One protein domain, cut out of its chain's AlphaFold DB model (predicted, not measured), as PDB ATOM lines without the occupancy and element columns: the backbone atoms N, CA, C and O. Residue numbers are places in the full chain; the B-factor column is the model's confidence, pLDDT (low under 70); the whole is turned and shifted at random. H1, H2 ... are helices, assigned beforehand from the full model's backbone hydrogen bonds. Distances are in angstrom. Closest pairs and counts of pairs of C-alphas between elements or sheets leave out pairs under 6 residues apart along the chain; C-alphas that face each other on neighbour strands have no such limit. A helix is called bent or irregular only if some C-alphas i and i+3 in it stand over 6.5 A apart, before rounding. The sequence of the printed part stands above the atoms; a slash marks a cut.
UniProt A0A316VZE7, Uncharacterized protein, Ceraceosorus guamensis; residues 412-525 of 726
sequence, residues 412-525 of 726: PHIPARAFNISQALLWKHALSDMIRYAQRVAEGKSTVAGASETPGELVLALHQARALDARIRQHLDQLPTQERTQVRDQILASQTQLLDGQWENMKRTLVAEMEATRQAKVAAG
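What this domain is: This is residues 412 to 525 of the 726 residues of an uncharacterized protein of Ceraceosorus guamensis (UniProt A0A316VZE7). One very long helix, H5, is the spine of this model: near one end of it shorter helices gather into a compact body, and its other end sticks out as a bare arm, residues 508 to 523. H2 and H3 pack on two sides of H5, H1 lies off to one side of these three and packs on H4 with its residues 424 to 428, and H4 sits by the turn that leads into the spine. The printed part has 114 residues with five named helices, in the order H1, H2, H3, H4, H5, and no named strand; the class is all helix. The whole is loose, with a radius of gyration of the C-alphas of 17.1 A, and spans 67 by 24 by 20 A, the arm adding to the length.

Where its parts are: H5, residues 481 to 523, is 63.2 A long, from C-alpha 481 at (-54.608, -26.734, 4.212) to C-alpha 523 at (-16.215, -31.114, -45.853). H2 is residues 431 to 442, 16.5 A long, and H3 is residues 455 to 467, 19.2 A long. H1, residues 416 to 429, is 18.4 A long and begins at C-alpha 416, (-44.257, -34.064, -26.355). It is irregular: C-alphas 421 and 424 are 7.6 A apart. H4 is residues 470 to 476, 9.8 A long.

How they stand to each other: H5 is the hub, touching three other helices. With residues 491 to 502 alone it touches H2, at a shallow tilt of 32 degrees, the same way; their closest C-alphas, of Ala 442 and Gly 501, are 3.9 A apart. With residues 492 to 503 alone it touches H3, at a shallow tilt of 3 degrees, opposite ways; the closest C-alphas, of Ala 465 and Gln 495, are 6.5 A apart. H4 and H5 only just touch, with 3 pairs of C-alphas within 8 A, the closest being those of Leu 476 and Arg 484 at 5.4 A; their tilt is steep, 47 degrees. H1 touches H4 with residues 424 to 428 alone, at a shallow tilt of 27 degrees, the same way; the C-alphas of Lys 428 and Ile 472 are closest, at 6.0 A. The helix packing is mostly aligned, with 3 of 4 such pairs at a shallow tilt. H1 is close to but not clearly touching H2 and H5. H1 and H3 are apart. Every O i to N i+4 pair is within hydrogen-bond range in H2, H3, H4 and H5; in H1 it is 8 of 10.

The domain as a whole: The C-alphas farthest apart, of Pro 480 and Gly 525, are 67.3 A apart. Residues 508 to 525 stand free; without them the body spans 40 by 24 by 19 A. The printed part has no cut. The link from H2 to H3, residues 443 to 454, is long, and the other three are tight. The mean pLDDT of the printed part is 83.7, and residues 449 to 452 are under 70.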
ATOM      1  N   PRO A 412     -41.114 -41.076 -20.618       82.94
ATOM      2  CA  PRO A 412     -40.151 -40.804 -21.689       82.94
ATOM      3  C   PRO A 412     -40.636 -41.202 -23.088       82.94
ATOM      4  O   PRO A 412     -40.102 -40.706 -24.069       82.94
ATOM      5  N   HIS A 413     -41.622 -42.099 -23.201       77.88
ATOM      6  CA  HIS A 413     -42.149 -42.566 -24.487       77.88
ATOM      7  C   HIS A 413     -43.386 -41.783 -24.943       77.88
ATOM      8  O   HIS A 413     -43.867 -41.995 -26.058       77.88
ATOM      9  N   ILE A 414     -43.925 -40.890 -24.105       77.69
ATOM     10  CA  ILE A 414     -45.054 -40.046 -24.492       77.69
ATOM     11  C   ILE A 414     -44.532 -38.948 -25.426       77.69
ATOM     12  O   ILE A 414     -43.677 -38.165 -25.017       77.69
ATOM     13  N   PRO A 415     -45.066 -38.823 -26.655       74.31
ATOM     14  CA  PRO A 415     -44.704 -37.715 -27.531       74.31
ATOM     15  C   PRO A 415     -45.043 -36.363 -26.888       74.31
ATOM     16  O   PRO A 415     -46.138 -36.215 -26.340       74.31
ATOM     17  N   ALA A 416     -44.172 -35.363 -27.032       71.19
ATOM     18  CA  ALA A 416     -44.257 -34.064 -26.355       71.19
ATOM     19  C   ALA A 416     -45.646 -33.414 -26.426       71.19
ATOM     20  O   ALA A 416     -46.235 -33.053 -25.410       71.19
ATOM     21  N   ARG A 417     -46.259 -33.362 -27.616       71.19
ATOM     22  CA  ARG A 417     -47.610 -32.795 -27.768       71.19
ATOM     23  C   ARG A 417     -48.666 -33.536 -26.941       71.19
ATOM     24  O   ARG A 417     -49.571 -32.906 -26.400       71.19
ATOM     25  N   ALA A 418     -48.591 -34.866 -26.879       74.75
ATOM     26  CA  ALA A 418     -49.512 -35.663 -26.075       74.75
ATOM     27  C   ALA A 418     -49.243 -35.465 -24.578       74.75
ATOM     28  O   ALA A 418     -50.197 -35.314 -23.820       74.75
ATOM     29  N   PHE A 419     -47.966 -35.396 -24.192       81.94
ATOM     30  CA  PHE A 419     -47.529 -35.106 -22.829       81.94
ATOM     31  C   PHE A 419     -48.071 -33.756 -22.345       81.94
ATOM     32  O   PHE A 419     -48.681 -33.700 -21.285       81.94
ATOM     33  N   ASN A 420     -47.992 -32.707 -23.163       76.56
ATOM     34  CA  ASN A 420     -48.514 -31.378 -22.826       76.56
ATOM     35  C   ASN A 420     -50.034 -31.364 -22.628       76.56
ATOM     36  O   ASN A 420     -50.547 -30.729 -21.710       76.56
ATOM     37  N   ILE A 421     -50.778 -32.087 -23.471       74.94
ATOM     38  CA  ILE A 421     -52.242 -32.171 -23.358       74.94
ATOM     39  C   ILE A 421     -52.654 -32.913 -22.080       74.94
ATOM     40  O   ILE A 421     -53.632 -32.540 -21.428       74.94
ATOM     41  N   SER A 422     -51.944 -33.987 -21.731       78.69
ATOM     42  CA  SER A 422     -52.253 -34.815 -20.564       78.69
ATOM     43  C   SER A 422     -51.562 -34.353 -19.280       78.69
ATOM     44  O   SER A 422     -51.894 -34.865 -18.211       78.69
ATOM     45  N   GLN A 423     -50.669 -33.365 -19.352       81.75
ATOM     46  CA  GLN A 423     -49.754 -32.983 -18.277       81.75
ATOM     47  C   GLN A 423     -50.475 -32.707 -16.956       81.75
ATOM     48  O   GLN A 423     -50.113 -33.253 -15.921       81.75
ATOM     49  N   ALA A 424     -51.560 -31.930 -16.987       82.38
ATOM     50  CA  ALA A 424     -52.343 -31.619 -15.790       82.38
ATOM     51  C   ALA A 424     -52.965 -32.863 -15.130       82.38
ATOM     52  O   ALA A 424     -53.150 -32.895 -13.917       82.38
ATOM     53  N   LEU A 425     -53.312 -33.885 -15.919       84.50
ATOM     54  CA  LEU A 425     -53.808 -35.155 -15.389       84.50
ATOM     55  C   LEU A 425     -52.673 -36.003 -14.815       84.50
ATOM     56  O   LEU A 425     -52.877 -36.649 -13.793       84.50
ATOM     57  N   LEU A 426     -51.493 -35.973 -15.437       87.44
ATOM     58  CA  LEU A 426     -50.299 -36.642 -14.919       87.44
ATOM     59  C   LEU A 426     -49.860 -36.024 -13.586       87.44
ATOM     60  O   LEU A 426     -49.691 -36.755 -12.622       87.44
ATOM     61  N   TRP A 427     -49.805 -34.694 -13.473       87.00
ATOM     62  CA  TRP A 427     -49.525 -34.013 -12.200       87.00
ATOM     63  C   TRP A 427     -50.549 -34.334 -11.109       87.00
ATOM     64  O   TRP A 427     -50.204 -34.391  -9.935       87.00
ATOM     65  N   LYS A 428     -51.809 -34.568 -11.493       85.00
ATOM     66  CA  LYS A 428     -52.885 -34.915 -10.559       85.00
ATOM     67  C   LYS A 428     -52.841 -36.372 -10.088       85.00
ATOM     68  O   LYS A 428     -53.225 -36.645  -8.957       85.00
ATOM     69  N   HIS A 429     -52.487 -37.310 -10.963       84.94
ATOM     70  CA  HIS A 429     -52.673 -38.745 -10.710       84.94
ATOM     71  C   HIS A 429     -51.377 -39.568 -10.673       84.94
ATOM     72  O   HIS A 429     -51.420 -40.716 -10.245       84.94
ATOM     73  N   ALA A 430     -50.258 -39.010 -11.133       87.94
ATOM     74  CA  ALA A 430     -48.939 -39.638 -11.205       87.94
ATOM     75  C   ALA A 430     -47.852 -38.680 -10.682       87.94
ATOM     76  O   ALA A 430     -46.814 -38.496 -11.319       87.94
ATOM     77  N   LEU A 431     -48.117 -38.012  -9.554       89.19
ATOM     78  CA  LEU A 431     -47.253 -36.955  -9.024       89.19
ATOM     79  C   LEU A 431     -45.823 -37.460  -8.777       89.19
ATOM     80  O   LEU A 431     -44.869 -36.829  -9.223       89.19
ATOM     81  N   SER A 432     -45.681 -38.614  -8.126       89.88
ATOM     82  CA  SER A 432     -44.380 -39.197  -7.779       89.88
ATOM     83  C   SER A 432     -43.517 -39.493  -9.017       89.88
ATOM     84  O   SER A 432     -42.341 -39.123  -9.072       89.88
ATOM     85  N   ASP A 433     -44.113 -40.091 -10.049       90.81
ATOM     86  CA  ASP A 433     -43.441 -40.380 -11.315       90.81
ATOM     87  C   ASP A 433     -43.079 -39.105 -12.080       90.81
ATOM     88  O   ASP A 433     -42.000 -39.037 -12.669       90.81
ATOM     89  N   MET A 434     -43.938 -38.081 -12.049       91.19
ATOM     90  CA  MET A 434     -43.663 -36.791 -12.686       91.19
ATOM     91  C   MET A 434     -42.515 -36.041 -12.006       91.19
ATOM     92  O   MET A 434     -41.670 -35.489 -12.708       91.19
ATOM     93  N   ILE A 435     -42.434 -36.069 -10.671       91.94
ATOM     94  CA  ILE A 435     -41.305 -35.505  -9.912       91.94
ATOM     95  C   ILE A 435     -40.005 -36.212 -10.313       91.94
ATOM     96  O   ILE A 435     -39.040 -35.566 -10.724       91.94
ATOM     97  N   ARG A 436     -39.992 -37.553 -10.273       92.31
ATOM     98  CA  ARG A 436     -38.817 -38.351 -10.664       92.31
ATOM     99  C   ARG A 436     -38.420 -38.088 -12.116       92.31
ATOM    100  O   ARG A 436     -37.236 -38.035 -12.447       92.31
ATOM    101  N   TYR A 437     -39.399 -37.941 -13.001       90.69
ATOM    102  CA  TYR A 437     -39.157 -37.650 -14.406       90.69
ATOM    103  C   TYR A 437     -38.562 -36.253 -14.611       90.69
ATOM    104  O   TYR A 437     -37.560 -36.141 -15.313       90.69
ATOM    105  N   ALA A 438     -39.102 -35.224 -13.952       90.19
ATOM    106  CA  ALA A 438     -38.564 -33.865 -13.990       90.19
ATOM    107  C   ALA A 438     -37.099 -33.816 -13.533       90.19
ATOM    108  O   ALA A 438     -36.266 -33.224 -14.216       90.19
ATOM    109  N   GLN A 439     -36.763 -34.524 -12.449       90.50
ATOM    110  CA  GLN A 439     -35.380 -34.661 -11.978       90.50
ATOM    111  C   GLN A 439     -34.474 -35.298 -13.034       90.50
ATOM    112  O   GLN A 439     -33.443 -34.735 -13.390       90.50
ATOM    113  N   ARG A 440     -34.886 -36.432 -13.612       90.38
ATOM    114  CA  ARG A 440     -34.108 -37.102 -14.664       90.38
ATOM    115  C   ARG A 440     -33.917 -36.239 -15.910       90.38
ATOM    116  O   ARG A 440     -32.884 -36.369 -16.562       90.38
ATOM    117  N   VAL A 441     -34.906 -35.420 -16.274       87.69
ATOM    118  CA  VAL A 441     -34.807 -34.499 -17.417       87.69
ATOM    119  C   VAL A 441     -33.835 -33.361 -17.116       87.69
ATOM    120  O   VAL A 441     -32.985 -33.075 -17.955       87.69
ATOM    121  N   ALA A 442     -33.898 -32.776 -15.918       85.94
ATOM    122  CA  ALA A 442     -32.950 -31.752 -15.476       85.94
ATOM    123  C   ALA A 442     -31.508 -32.278 -15.378       85.94
ATOM    124  O   ALA A 442     -30.570 -31.583 -15.745       85.94
ATOM    125  N   GLU A 443     -31.327 -33.533 -14.964       85.44
ATOM    126  CA  GLU A 443     -30.023 -34.212 -14.954       85.44
ATOM    127  C   GLU A 443     -29.533 -34.625 -16.357       85.44
ATOM    128  O   GLU A 443     -28.458 -35.208 -16.491       85.44
ATOM    129  N   GLY A 444     -30.334 -34.425 -17.411       81.19
ATOM    130  CA  GLY A 444     -30.018 -34.877 -18.769       81.19
ATOM    131  C   GLY A 444     -30.081 -36.400 -18.977       81.19
ATOM    132  O   GLY A 444     -29.760 -36.881 -20.061       81.19
ATOM    133  N   LYS A 445     -30.532 -37.175 -17.978       83.69
ATOM    134  CA  LYS A 445     -30.711 -38.645 -18.038       83.69
ATOM    135  C   LYS A 445     -31.996 -39.072 -18.750       83.69
ATOM    136  O   LYS A 445     -32.281 -40.268 -18.888       83.69
ATOM    137  N   SER A 446     -32.843 -38.119 -19.114       83.19
ATOM    138  CA  SER A 446     -34.038 -38.337 -19.917       83.19
ATOM    139  C   SER A 446     -34.364 -37.084 -20.719       83.19
ATOM    140  O   SER A 446     -33.916 -35.989 -20.395       83.19
ATOM    141  N   THR A 447     -35.170 -37.245 -21.758       78.31
ATOM    142  CA  THR A 447     -35.659 -36.152 -22.597       78.31
ATOM    143  C   THR A 447     -37.149 -36.340 -22.826       78.31
ATOM    144  O   THR A 447     -37.643 -37.473 -22.841       78.31
ATOM    145  N   VAL A 448     -37.875 -35.247 -23.045       71.88
ATOM    146  CA  VAL A 448     -39.259 -35.325 -23.523       71.88
ATOM    147  C   VAL A 448     -39.229 -35.766 -24.987       71.88
ATOM    148  O   VAL A 448     -38.639 -35.098 -25.836       71.88
ATOM    149  N   ALA A 449     -39.797 -36.938 -25.287       60.97
ATOM    150  CA  ALA A 449     -39.704 -37.525 -26.622       60.97
ATOM    151  C   ALA A 449     -40.389 -36.650 -27.674       60.97
ATOM    152  O   ALA A 449     -41.574 -36.328 -27.568       60.97
ATOM    153  N   GLY A 450     -39.647 -36.305 -28.728       53.44
ATOM    154  CA  GLY A 450     -40.151 -35.436 -29.788       53.44
ATOM    155  C   GLY A 450     -40.491 -34.032 -29.289       53.44
ATOM    156  O   GLY A 450     -41.442 -33.437 -29.797       53.44
ATOM    157  N   ALA A 451     -39.780 -33.537 -28.268       58.94
ATOM    158  CA  ALA A 451     -39.841 -32.142 -27.854       58.94
ATOM    159  C   ALA A 451     -39.411 -31.247 -29.019       58.94
ATOM    160  O   ALA A 451     -38.230 -31.066 -29.282       58.94
ATOM    161  N   SER A 452     -40.408 -30.734 -29.729       58.31
ATOM    162  CA  SER A 452     -40.293 -29.696 -30.749       58.31
ATOM    163  C   SER A 452     -40.804 -28.362 -30.199       58.31
ATOM    164  O   SER A 452     -41.382 -27.572 -30.943       58.31
ATOM    165  N   GLU A 453     -40.746 -28.181 -28.876       70.88
ATOM    166  CA  GLU A 453     -41.221 -26.953 -28.251       70.88
ATOM    167  C   GLU A 453     -40.266 -25.831 -28.605       70.88
ATOM    168  O   GLU A 453     -39.054 -25.952 -28.431       70.88
ATOM    169  N   THR A 454     -40.824 -24.752 -29.134       80.75
ATOM    170  CA  THR A 454     -40.026 -23.571 -29.456       80.75
ATOM    171  C   THR A 454     -39.629 -22.837 -28.170       80.75
ATOM    172  O   THR A 454     -40.326 -22.964 -27.154       80.75
ATOM    173  N   PRO A 455     -38.574 -22.003 -28.199       88.56
ATOM    174  CA  PRO A 455     -38.190 -21.182 -27.051       88.56
ATOM    175  C   PRO A 455     -39.365 -20.388 -26.463       88.56
ATOM    176  O   PRO A 455     -39.556 -20.364 -25.248       88.56
ATOM    177  N   GLY A 456     -40.219 -19.810 -27.315       87.19
ATOM    178  CA  GLY A 456     -41.399 -19.072 -26.862       87.19
ATOM    179  C   GLY A 456     -42.483 -19.946 -26.226       87.19
ATOM    180  O   GLY A 456     -43.154 -19.517 -25.288       87.19
ATOM    181  N   GLU A 457     -42.643 -21.194 -26.673       85.31
ATOM    182  CA  GLU A 457     -43.572 -22.135 -26.039       85.31
ATOM    183  C   GLU A 457     -43.117 -22.549 -24.634       85.31
ATOM    184  O   GLU A 457     -43.974 -22.750 -23.772       85.31
ATOM    185  N   LEU A 458     -41.805 -22.617 -24.376       88.88
ATOM    186  CA  LEU A 458     -41.263 -22.862 -23.033       88.88
ATOM    187  C   LEU A 458     -41.509 -21.671 -22.095       88.88
ATOM    188  O   LEU A 458     -41.914 -21.875 -20.949       88.88
ATOM    189  N   VAL A 459     -41.352 -20.435 -22.585       90.75
ATOM    190  CA  VAL A 459     -41.693 -19.218 -21.818       90.75
ATOM    191  C   VAL A 459     -43.188 -19.205 -21.473       90.75
ATOM    192  O   VAL A 459     -43.562 -19.002 -20.317       90.75
ATOM    193  N   LEU A 460     -44.058 -19.506 -22.444       88.88
ATOM    194  CA  LEU A 460     -45.499 -19.640 -22.208       88.88
ATOM    195  C   LEU A 460     -45.811 -20.727 -21.169       88.88
ATOM    196  O   LEU A 460     -46.614 -20.506 -20.260       88.88
ATOM    197  N   ALA A 461     -45.189 -21.902 -21.290       88.38
ATOM    198  CA  ALA A 461     -45.396 -23.009 -20.363       88.38
ATOM    199  C   ALA A 461     -44.984 -22.636 -18.930       88.38
ATOM    200  O   ALA A 461     -45.687 -23.000 -17.986       88.38
ATOM    201  N   LEU A 462     -43.916 -21.848 -18.760       89.69
ATOM    202  CA  LEU A 462     -43.496 -21.324 -17.460       89.69
ATOM    203  C   LEU A 462     -44.546 -20.383 -16.847       89.69
ATOM    204  O   LEU A 462     -44.887 -20.521 -15.670       89.69
ATOM    205  N   HIS A 463     -45.120 -19.468 -17.635       87.88
ATOM    206  CA  HIS A 463     -46.210 -18.597 -17.168       87.88
ATOM    207  C   HIS A 463     -47.446 -19.404 -16.753       87.88
ATOM    208  O   HIS A 463     -48.052 -19.147 -15.710       87.88
ATOM    209  N   GLN A 464     -47.799 -20.421 -17.539       85.88
ATOM    210  CA  GLN A 464     -48.947 -21.287 -17.267       85.88
ATOM    211  C   GLN A 464     -48.741 -22.183 -16.042       85.88
ATOM    212  O   GLN A 464     -49.681 -22.378 -15.270       85.88
ATOM    213  N   ALA A 465     -47.522 -22.688 -15.829       85.50
ATOM    214  CA  ALA A 465     -47.160 -23.473 -14.652       85.50
ATOM    215  C   ALA A 465     -47.432 -22.688 -13.359       85.50
ATOM    216  O   ALA A 465     -48.085 -23.198 -12.445       85.50
ATOM    217  N   ARG A 466     -47.051 -21.401 -13.318       81.56
ATOM    218  CA  ARG A 466     -47.317 -20.510 -12.170       81.56
ATOM    219  C   ARG A 466     -48.804 -20.294 -11.903       81.56
ATOM    220  O   ARG A 466     -49.216 -20.237 -10.745       81.56
ATOM    221  N   ALA A 467     -49.612 -20.184 -12.957       82.19
ATOM    222  CA  ALA A 467     -51.055 -19.999 -12.824       82.19
ATOM    223  C   ALA A 467     -51.771 -21.248 -12.271       82.19
ATOM    224  O   ALA A 467     -52.864 -21.117 -11.716       82.19
ATOM    225  N   LEU A 468     -51.150 -22.430 -12.382       81.12
ATOM    226  CA  LEU A 468     -51.702 -23.760 -12.099       81.12
ATOM    227  C   LEU A 468     -52.946 -24.093 -12.936       81.12
ATOM    228  O   LEU A 468     -53.919 -23.344 -13.003       81.12
ATOM    229  N   ASP A 469     -52.979 -25.282 -13.532       83.69
ATOM    230  CA  ASP A 469     -54.163 -25.731 -14.268       83.69
ATOM    231  C   ASP A 469     -55.387 -25.875 -13.337       83.69
ATOM    232  O   ASP A 469     -55.281 -26.326 -12.192       83.69
ATOM    233  N   ALA A 470     -56.580 -25.541 -13.839       81.81
ATOM    234  CA  ALA A 470     -57.827 -25.613 -13.074       81.81
ATOM    235  C   ALA A 470     -58.087 -27.000 -12.453       81.81
ATOM    236  O   ALA A 470     -58.631 -27.086 -11.353       81.81
ATOM    237  N   ARG A 471     -57.675 -28.085 -13.124       80.31
ATOM    238  CA  ARG A 471     -57.819 -29.464 -12.630       80.31
ATOM    239  C   ARG A 471     -56.904 -29.750 -11.442       80.31
ATOM    240  O   ARG A 471     -57.297 -30.518 -10.563       80.31
ATOM    241  N   ILE A 472     -55.713 -29.148 -11.428       84.00
ATOM    242  CA  ILE A 472     -54.764 -29.227 -10.311       84.00
ATOM    243  C   ILE A 472     -55.321 -28.422  -9.140       84.00
ATOM    244  O   ILE A 472     -55.438 -28.964  -8.048       84.00
ATOM    245  N   ARG A 473     -55.775 -27.182  -9.376       86.25
ATOM    246  CA  ARG A 473     -56.406 -26.342  -8.339       86.25
ATOM    247  C   ARG A 473     -57.585 -27.047  -7.666       86.25
ATOM    248  O   ARG A 473     -57.593 -27.189  -6.453       86.25
ATOM    249  N   GLN A 474     -58.497 -27.624  -8.452       85.38
ATOM    250  CA  GLN A 474     -59.630 -28.387  -7.917       85.38
ATOM    251  C   GLN A 474     -59.198 -29.597  -7.069       85.38
ATOM    252  O   GLN A 474     -59.914 -29.993  -6.151       85.38
ATOM    253  N   HIS A 475     -58.075 -30.238  -7.406       84.12
ATOM    254  CA  HIS A 475     -57.533 -31.334  -6.606       84.12
ATOM    255  C   HIS A 475     -56.915 -30.819  -5.302       84.12
ATOM    256  O   HIS A 475     -57.222 -31.359  -4.244       84.12
ATOM    257  N   LEU A 476     -56.131 -29.742  -5.369       86.81
ATOM    258  CA  LEU A 476     -55.544 -29.069  -4.209       86.81
ATOM    259  C   LEU A 476     -56.620 -28.580  -3.223       86.81
ATOM    260  O   LEU A 476     -56.451 -28.713  -2.013       86.81
ATOM    261  N   ASP A 477     -57.759 -28.094  -3.722       87.88
ATOM    262  CA  ASP A 477     -58.891 -27.649  -2.895       87.88
ATOM    263  C   ASP A 477     -59.537 -28.781  -2.081       87.88
ATOM    264  O   ASP A 477     -60.186 -28.518  -1.069       87.88
ATOM    265  N   GLN A 478     -59.360 -30.039  -2.502       87.44
ATOM    266  CA  GLN A 478     -59.851 -31.219  -1.779       87.44
ATOM    267  C   GLN A 478     -58.906 -31.656  -0.654       87.44
ATOM    268  O   GLN A 478     -59.310 -32.468   0.177       87.44
ATOM    269  N   LEU A 479     -57.674 -31.141  -0.628       87.19
ATOM    270  CA  LEU A 479     -56.677 -31.473   0.383       87.19
ATOM    271  C   LEU A 479     -56.795 -30.555   1.615       87.19
ATOM    272  O   LEU A 479     -57.186 -29.382   1.475       87.19
ATOM    273  N   PRO A 480     -56.418 -31.055   2.810       91.31
ATOM    274  CA  PRO A 480     -56.223 -30.236   4.005       91.31
ATOM    275  C   PRO A 480     -55.231 -29.090   3.757       91.31
ATOM    276  O   PRO A 480     -54.314 -29.220   2.949       91.31
ATOM    277  N   THR A 481     -55.380 -27.969   4.467       87.06
ATOM    278  CA  THR A 481     -54.608 -26.734   4.212       87.06
ATOM    279  C   THR A 481     -53.089 -26.932   4.260       87.06
ATOM    280  O   THR A 481     -52.386 -26.363   3.430       87.06
ATOM    281  N   GLN A 482     -52.576 -27.744   5.191       83.38
ATOM    282  CA  GLN A 482     -51.133 -27.994   5.314       83.38
ATOM    283  C   GLN A 482     -50.584 -28.811   4.133       83.38
ATOM    284  O   GLN A 482     -49.619 -28.396   3.492       83.38
ATOM    285  N   GLU A 483     -51.242 -29.920   3.786       88.31
ATOM    286  CA  GLU A 483     -50.869 -30.757   2.633       88.31
ATOM    287  C   GLU A 483     -51.018 -30.000   1.309       88.31
ATOM    288  O   GLU A 483     -50.209 -30.157   0.397       88.31
ATOM    289  N   ARG A 484     -52.028 -29.130   1.208       89.44
ATOM    290  CA  ARG A 484     -52.290 -28.319   0.017       89.44
ATOM    291  C   ARG A 484     -51.089 -27.467  -0.375       89.44
ATOM    292  O   ARG A 484     -50.736 -27.450  -1.551       89.44
ATOM    293  N   THR A 485     -50.494 -26.752   0.579       88.62
ATOM    294  CA  THR A 485     -49.336 -25.887   0.312       88.62
ATOM    295  C   THR A 485     -48.129 -26.724  -0.095       88.62
ATOM    296  O   THR A 485     -47.526 -26.460  -1.129       88.62
ATOM    297  N   GLN A 486     -47.852 -27.809   0.631       90.44
ATOM    298  CA  GLN A 486     -46.726 -28.690   0.328       90.44
ATOM    299  C   GLN A 486     -46.825 -29.313  -1.074       90.44
ATOM    300  O   GLN A 486     -45.871 -29.257  -1.848       90.44
ATOM    301  N   VAL A 487     -47.982 -29.881  -1.429       88.81
ATOM    302  CA  VAL A 487     -48.199 -30.498  -2.748       88.81
ATOM    303  C   VAL A 487     -48.161 -29.443  -3.854       88.81
ATOM    304  O   VAL A 487     -47.598 -29.686  -4.923       88.81
ATOM    305  N   ARG A 488     -48.718 -28.252  -3.605       90.44
ATOM    306  CA  ARG A 488     -48.643 -27.124  -4.539       90.44
ATOM    307  C   ARG A 488     -47.193 -26.748  -4.838       90.44
ATOM    308  O   ARG A 488     -46.839 -26.627  -6.011       90.44
ATOM    309  N   ASP A 489     -46.378 -26.585  -3.803       90.69
ATOM    310  CA  ASP A 489     -44.986 -26.164  -3.943       90.69
ATOM    311  C   ASP A 489     -44.148 -27.244  -4.638       90.69
ATOM    312  O   ASP A 489     -43.351 -26.932  -5.523       90.69
ATOM    313  N   GLN A 490     -44.399 -28.524  -4.339       91.00
ATOM    314  CA  GLN A 490     -43.771 -29.651  -5.036       91.00
ATOM    315  C   GLN A 490     -44.107 -29.682  -6.530       91.00
ATOM    316  O   GLN A 490     -43.211 -29.882  -7.354       91.00
ATOM    317  N   ILE A 491     -45.377 -29.472  -6.898       90.75
ATOM    318  CA  ILE A 491     -45.799 -29.422  -8.306       90.75
ATOM    319  C   ILE A 491     -45.109 -28.258  -9.015       90.75
ATOM    320  O   ILE A 491     -44.542 -28.456 -10.088       90.75
ATOM    321  N   LEU A 492     -45.126 -27.062  -8.421       90.19
ATOM    322  CA  LEU A 492     -44.547 -25.871  -9.041       90.19
ATOM    323  C   LEU A 492     -43.029 -26.004  -9.217       90.19
ATOM    324  O   LEU A 492     -42.511 -25.725 -10.301       90.19
ATOM    325  N   ALA A 493     -42.324 -26.483  -8.188       91.44
ATOM    326  CA  ALA A 493     -40.887 -26.729  -8.254       91.44
ATOM    327  C   ALA A 493     -40.542 -27.763  -9.338       91.44
ATOM    328  O   ALA A 493     -39.643 -27.539 -10.144       91.44
ATOM    329  N   SER A 494     -41.307 -28.854  -9.421       91.38
ATOM    330  CA  SER A 494     -41.057 -29.927 -10.395       91.38
ATOM    331  C   SER A 494     -41.397 -29.520 -11.829       91.38
ATOM    332  O   SER A 494     -40.693 -29.903 -12.759       91.38
ATOM    333  N   GLN A 495     -42.452 -28.725 -12.034       90.69
ATOM    334  CA  GLN A 495     -42.764 -28.141 -13.342       90.69
ATOM    335  C   GLN A 495     -41.651 -27.203 -13.808       90.69
ATOM    336  O   GLN A 495     -41.226 -27.283 -14.956       90.69
ATOM    337  N   THR A 496     -41.156 -26.361 -12.903       91.31
ATOM    338  CA  THR A 496     -40.047 -25.440 -13.178       91.31
ATOM    339  C   THR A 496     -38.779 -26.212 -13.543       91.31
ATOM    340  O   THR A 496     -38.177 -25.951 -14.579       91.31
ATOM    341  N   GLN A 497     -38.436 -27.237 -12.758       91.44
ATOM    342  CA  GLN A 497     -37.284 -28.103 -13.012       91.44
ATOM    343  C   GLN A 497     -37.379 -28.835 -14.359       91.44
ATOM    344  O   GLN A 497     -36.381 -28.964 -15.068       91.44
ATOM    345  N   LEU A 498     -38.573 -29.308 -14.728       90.69
ATOM    346  CA  LEU A 498     -38.800 -29.942 -16.023       90.69
ATOM    347  C   LEU A 498     -38.534 -28.965 -17.178       90.69
ATOM    348  O   LEU A 498     -37.831 -29.331 -18.117       90.69
ATOM    349  N   LEU A 499     -39.061 -27.741 -17.090       91.00
ATOM    350  CA  LEU A 499     -38.885 -26.702 -18.111       91.00
ATOM    351  C   LEU A 499     -37.422 -26.264 -18.235       91.00
ATOM    352  O   LEU A 499     -36.919 -26.143 -19.350       91.00
ATOM    353  N   ASP A 500     -36.722 -26.109 -17.110       91.50
ATOM    354  CA  ASP A 500     -35.288 -25.806 -17.090       91.50
ATOM    355  C   ASP A 500     -34.486 -26.910 -17.805       91.50
ATOM    356  O   ASP A 500     -33.662 -26.630 -18.675       91.50
ATOM    357  N   GLY A 501     -34.786 -28.183 -17.525       89.31
ATOM    358  CA  GLY A 501     -34.161 -29.306 -18.224       89.31
ATOM    359  C   GLY A 501     -34.505 -29.370 -19.719       89.31
ATOM    360  O   GLY A 501     -33.671 -29.770 -20.533       89.31
ATOM    361  N   GLN A 502     -35.718 -28.977 -20.122       88.75
ATOM    362  CA  GLN A 502     -36.091 -28.888 -21.540       88.75
ATOM    363  C   GLN A 502     -35.312 -27.783 -22.266       88.75
ATOM    364  O   GLN A 502     -34.837 -28.028 -23.377       88.75
ATOM    365  N   TRP A 503     -35.126 -26.622 -21.634       90.56
ATOM    366  CA  TRP A 503     -34.329 -25.518 -22.175       90.56
ATOM    367  C   TRP A 503     -32.874 -25.926 -22.425       90.56
ATOM    368  O   TRP A 503     -32.364 -25.772 -23.535       90.56
ATOM    369  N   GLU A 504     -32.220 -26.537 -21.433       88.88
ATOM    370  CA  GLU A 504     -30.831 -26.994 -21.572       88.88
ATOM    371  C   GLU A 504     -30.671 -28.070 -22.654       88.88
ATOM    372  O   GLU A 504     -29.733 -28.038 -23.456       88.88
ATOM    373  N   ASN A 505     -31.622 -29.005 -22.740       84.75
ATOM    374  CA  ASN A 505     -31.623 -30.014 -23.798       84.75
ATOM    375  C   ASN A 505     -31.782 -29.387 -25.194       84.75
ATOM    376  O   ASN A 505     -31.110 -29.827 -26.131       84.75
ATOM    377  N   MET A 506     -32.639 -28.370 -25.338       84.94
ATOM    378  CA  MET A 506     -32.826 -27.630 -26.590       84.94
ATOM    379  C   MET A 506     -31.529 -26.930 -27.009       84.94
ATOM    380  O   MET A 506     -31.064 -27.154 -28.125       84.94
ATOM    381  N   LYS A 507     -30.888 -26.178 -26.104       86.44
ATOM    382  CA  LYS A 507     -29.597 -25.521 -26.373       86.44
ATOM    383  C   LYS A 507     -28.524 -26.508 -26.812       86.44
ATOM    384  O   LYS A 507     -27.897 -26.316 -27.849       86.44
ATOM    385  N   ARG A 508     -28.348 -27.603 -26.065       84.75
ATOM    386  CA  ARG A 508     -27.355 -28.636 -26.396       84.75
ATOM    387  C   ARG A 508     -27.609 -29.261 -27.767       84.75
ATOM    388  O   ARG A 508     -26.661 -29.592 -28.472       84.75
ATOM    389  N   THR A 509     -28.877 -29.444 -28.132       82.62
ATOM    390  CA  THR A 509     -29.253 -29.982 -29.446       82.62
ATOM    391  C   THR A 509     -28.887 -28.994 -30.550       82.62
ATOM    392  O   THR A 509     -28.159 -29.378 -31.459       82.62
ATOM    393  N   LEU A 510     -29.277 -27.724 -30.406       81.38
ATOM    394  CA  LEU A 510     -28.988 -26.662 -31.373       81.38
ATOM    395  C   LEU A 510     -27.488 -26.443 -31.585       81.38
ATOM    396  O   LEU A 510     -27.031 -26.464 -32.722       81.38
ATOM    397  N   VAL A 511     -26.702 -26.313 -30.511       83.31
ATOM    398  CA  VAL A 511     -25.235 -26.154 -30.601       83.31
ATOM    399  C   VAL A 511     -24.617 -27.291 -31.406       83.31
ATOM    400  O   VAL A 511     -23.753 -27.093 -32.257       83.31
ATOM    401  N   ALA A 512     -25.091 -28.507 -31.167       81.75
ATOM    402  CA  ALA A 512     -24.550 -29.671 -31.825       81.75
ATOM    403  C   ALA A 512     -25.054 -29.829 -33.277       81.75
ATOM    404  O   ALA A 512     -24.374 -30.469 -34.074       81.75
ATOM    405  N   GLU A 513     -26.229 -29.299 -33.629       78.69
ATOM    406  CA  GLU A 513     -26.713 -29.193 -35.018       78.69
ATOM    407  C   GLU A 513     -25.935 -28.132 -35.804       78.69
ATOM    408  O   GLU A 513     -25.563 -28.362 -36.958       78.69
ATOM    409  N   MET A 514     -25.631 -26.997 -35.171       77.31
ATOM    410  CA  MET A 514     -24.786 -25.949 -35.744       77.31
ATOM    411  C   MET A 514     -23.389 -26.487 -36.058       77.31
ATOM    412  O   MET A 514     -22.901 -26.311 -37.174       77.31
ATOM    413  N   GLU A 515     -22.781 -27.214 -35.119       80.00
ATOM    414  CA  GLU A 515     -21.463 -27.822 -35.310       80.00
ATOM    415  C   GLU A 515     -21.469 -28.890 -36.414       80.00
ATOM    416  O   GLU A 515     -20.573 -28.914 -37.254       80.00
ATOM    417  N   ALA A 516     -22.505 -29.732 -36.483       77.06
ATOM    418  CA  ALA A 516     -22.644 -30.712 -37.563       77.06
ATOM    419  C   ALA A 516     -22.796 -30.036 -38.938       77.06
ATOM    420  O   ALA A 516     -22.126 -30.410 -39.899       77.06
ATOM    421  N   THR A 517     -23.627 -28.991 -39.023       75.25
ATOM    422  CA  THR A 517     -23.812 -28.198 -40.249       75.25
ATOM    423  C   THR A 517     -22.501 -27.548 -40.685       75.25
ATOM    424  O   THR A 517     -22.172 -27.534 -41.872       75.25
ATOM    425  N   ARG A 518     -21.724 -27.034 -39.728       74.62
ATOM    426  CA  ARG A 518     -20.398 -26.467 -39.975       74.62
ATOM    427  C   ARG A 518     -19.450 -27.524 -40.538       74.62
ATOM    428  O   ARG A 518     -18.854 -27.295 -41.584       74.62
ATOM    429  N   GLN A 519     -19.352 -28.689 -39.898       78.81
ATOM    430  CA  GLN A 519     -18.510 -29.798 -40.364       78.81
ATOM    431  C   GLN A 519     -18.874 -30.240 -41.785       78.81
ATOM    432  O   GLN A 519     -17.983 -30.439 -42.606       78.81
ATOM    433  N   ALA A 520     -20.169 -30.311 -42.105       78.06
ATOM    434  CA  ALA A 520     -20.635 -30.624 -43.453       78.06
ATOM    435  C   ALA A 520     -20.214 -29.561 -44.484       78.06
ATOM    436  O   ALA A 520     -19.756 -29.909 -45.570       78.06
ATOM    437  N   LYS A 521     -20.306 -28.266 -44.145       75.44
ATOM    438  CA  LYS A 521     -19.859 -27.171 -45.027       75.44
ATOM    439  C   LYS A 521     -18.343 -27.148 -45.233       75.44
ATOM    440  O   LYS A 521     -17.900 -26.866 -46.345       75.44
ATOM    441  N   VAL A 522     -17.567 -27.457 -44.190       77.94
ATOM    442  CA  VAL A 522     -16.103 -27.609 -44.280       77.94
ATOM    443  C   VAL A 522     -15.757 -28.789 -45.188       77.94
ATOM    444  O   VAL A 522     -14.945 -28.646 -46.096       77.94
ATOM    445  N   ALA A 523     -16.415 -29.938 -45.005       78.19
ATOM    446  CA  ALA A 523     -16.215 -31.114 -45.853       78.19
ATOM    447  C   ALA A 523     -16.608 -30.861 -47.320       78.19
ATOM    448  O   ALA A 523     -15.969 -31.384 -48.229       78.19
ATOM    449  N   ALA A 524     -17.627 -30.030 -47.557       81.00
ATOM    450  CA  ALA A 524     -18.049 -29.598 -48.888       81.00
ATOM    451  C   ALA A 524     -17.149 -28.509 -49.509       81.00
ATOM    452  O   ALA A 524     -17.451 -28.030 -50.601       81.00
ATOM    453  N   GLY A 525     -16.088 -28.068 -48.820       75.81
ATOM    454  CA  GLY A 525     -15.182 -27.016 -49.297       75.81
ATOM    455  C   GLY A 525     -15.852 -25.653 -49.485       75.81
ATOM    456  O   GLY A 525     -15.342 -24.816 -50.220       75.81
TER     457      GLY A 525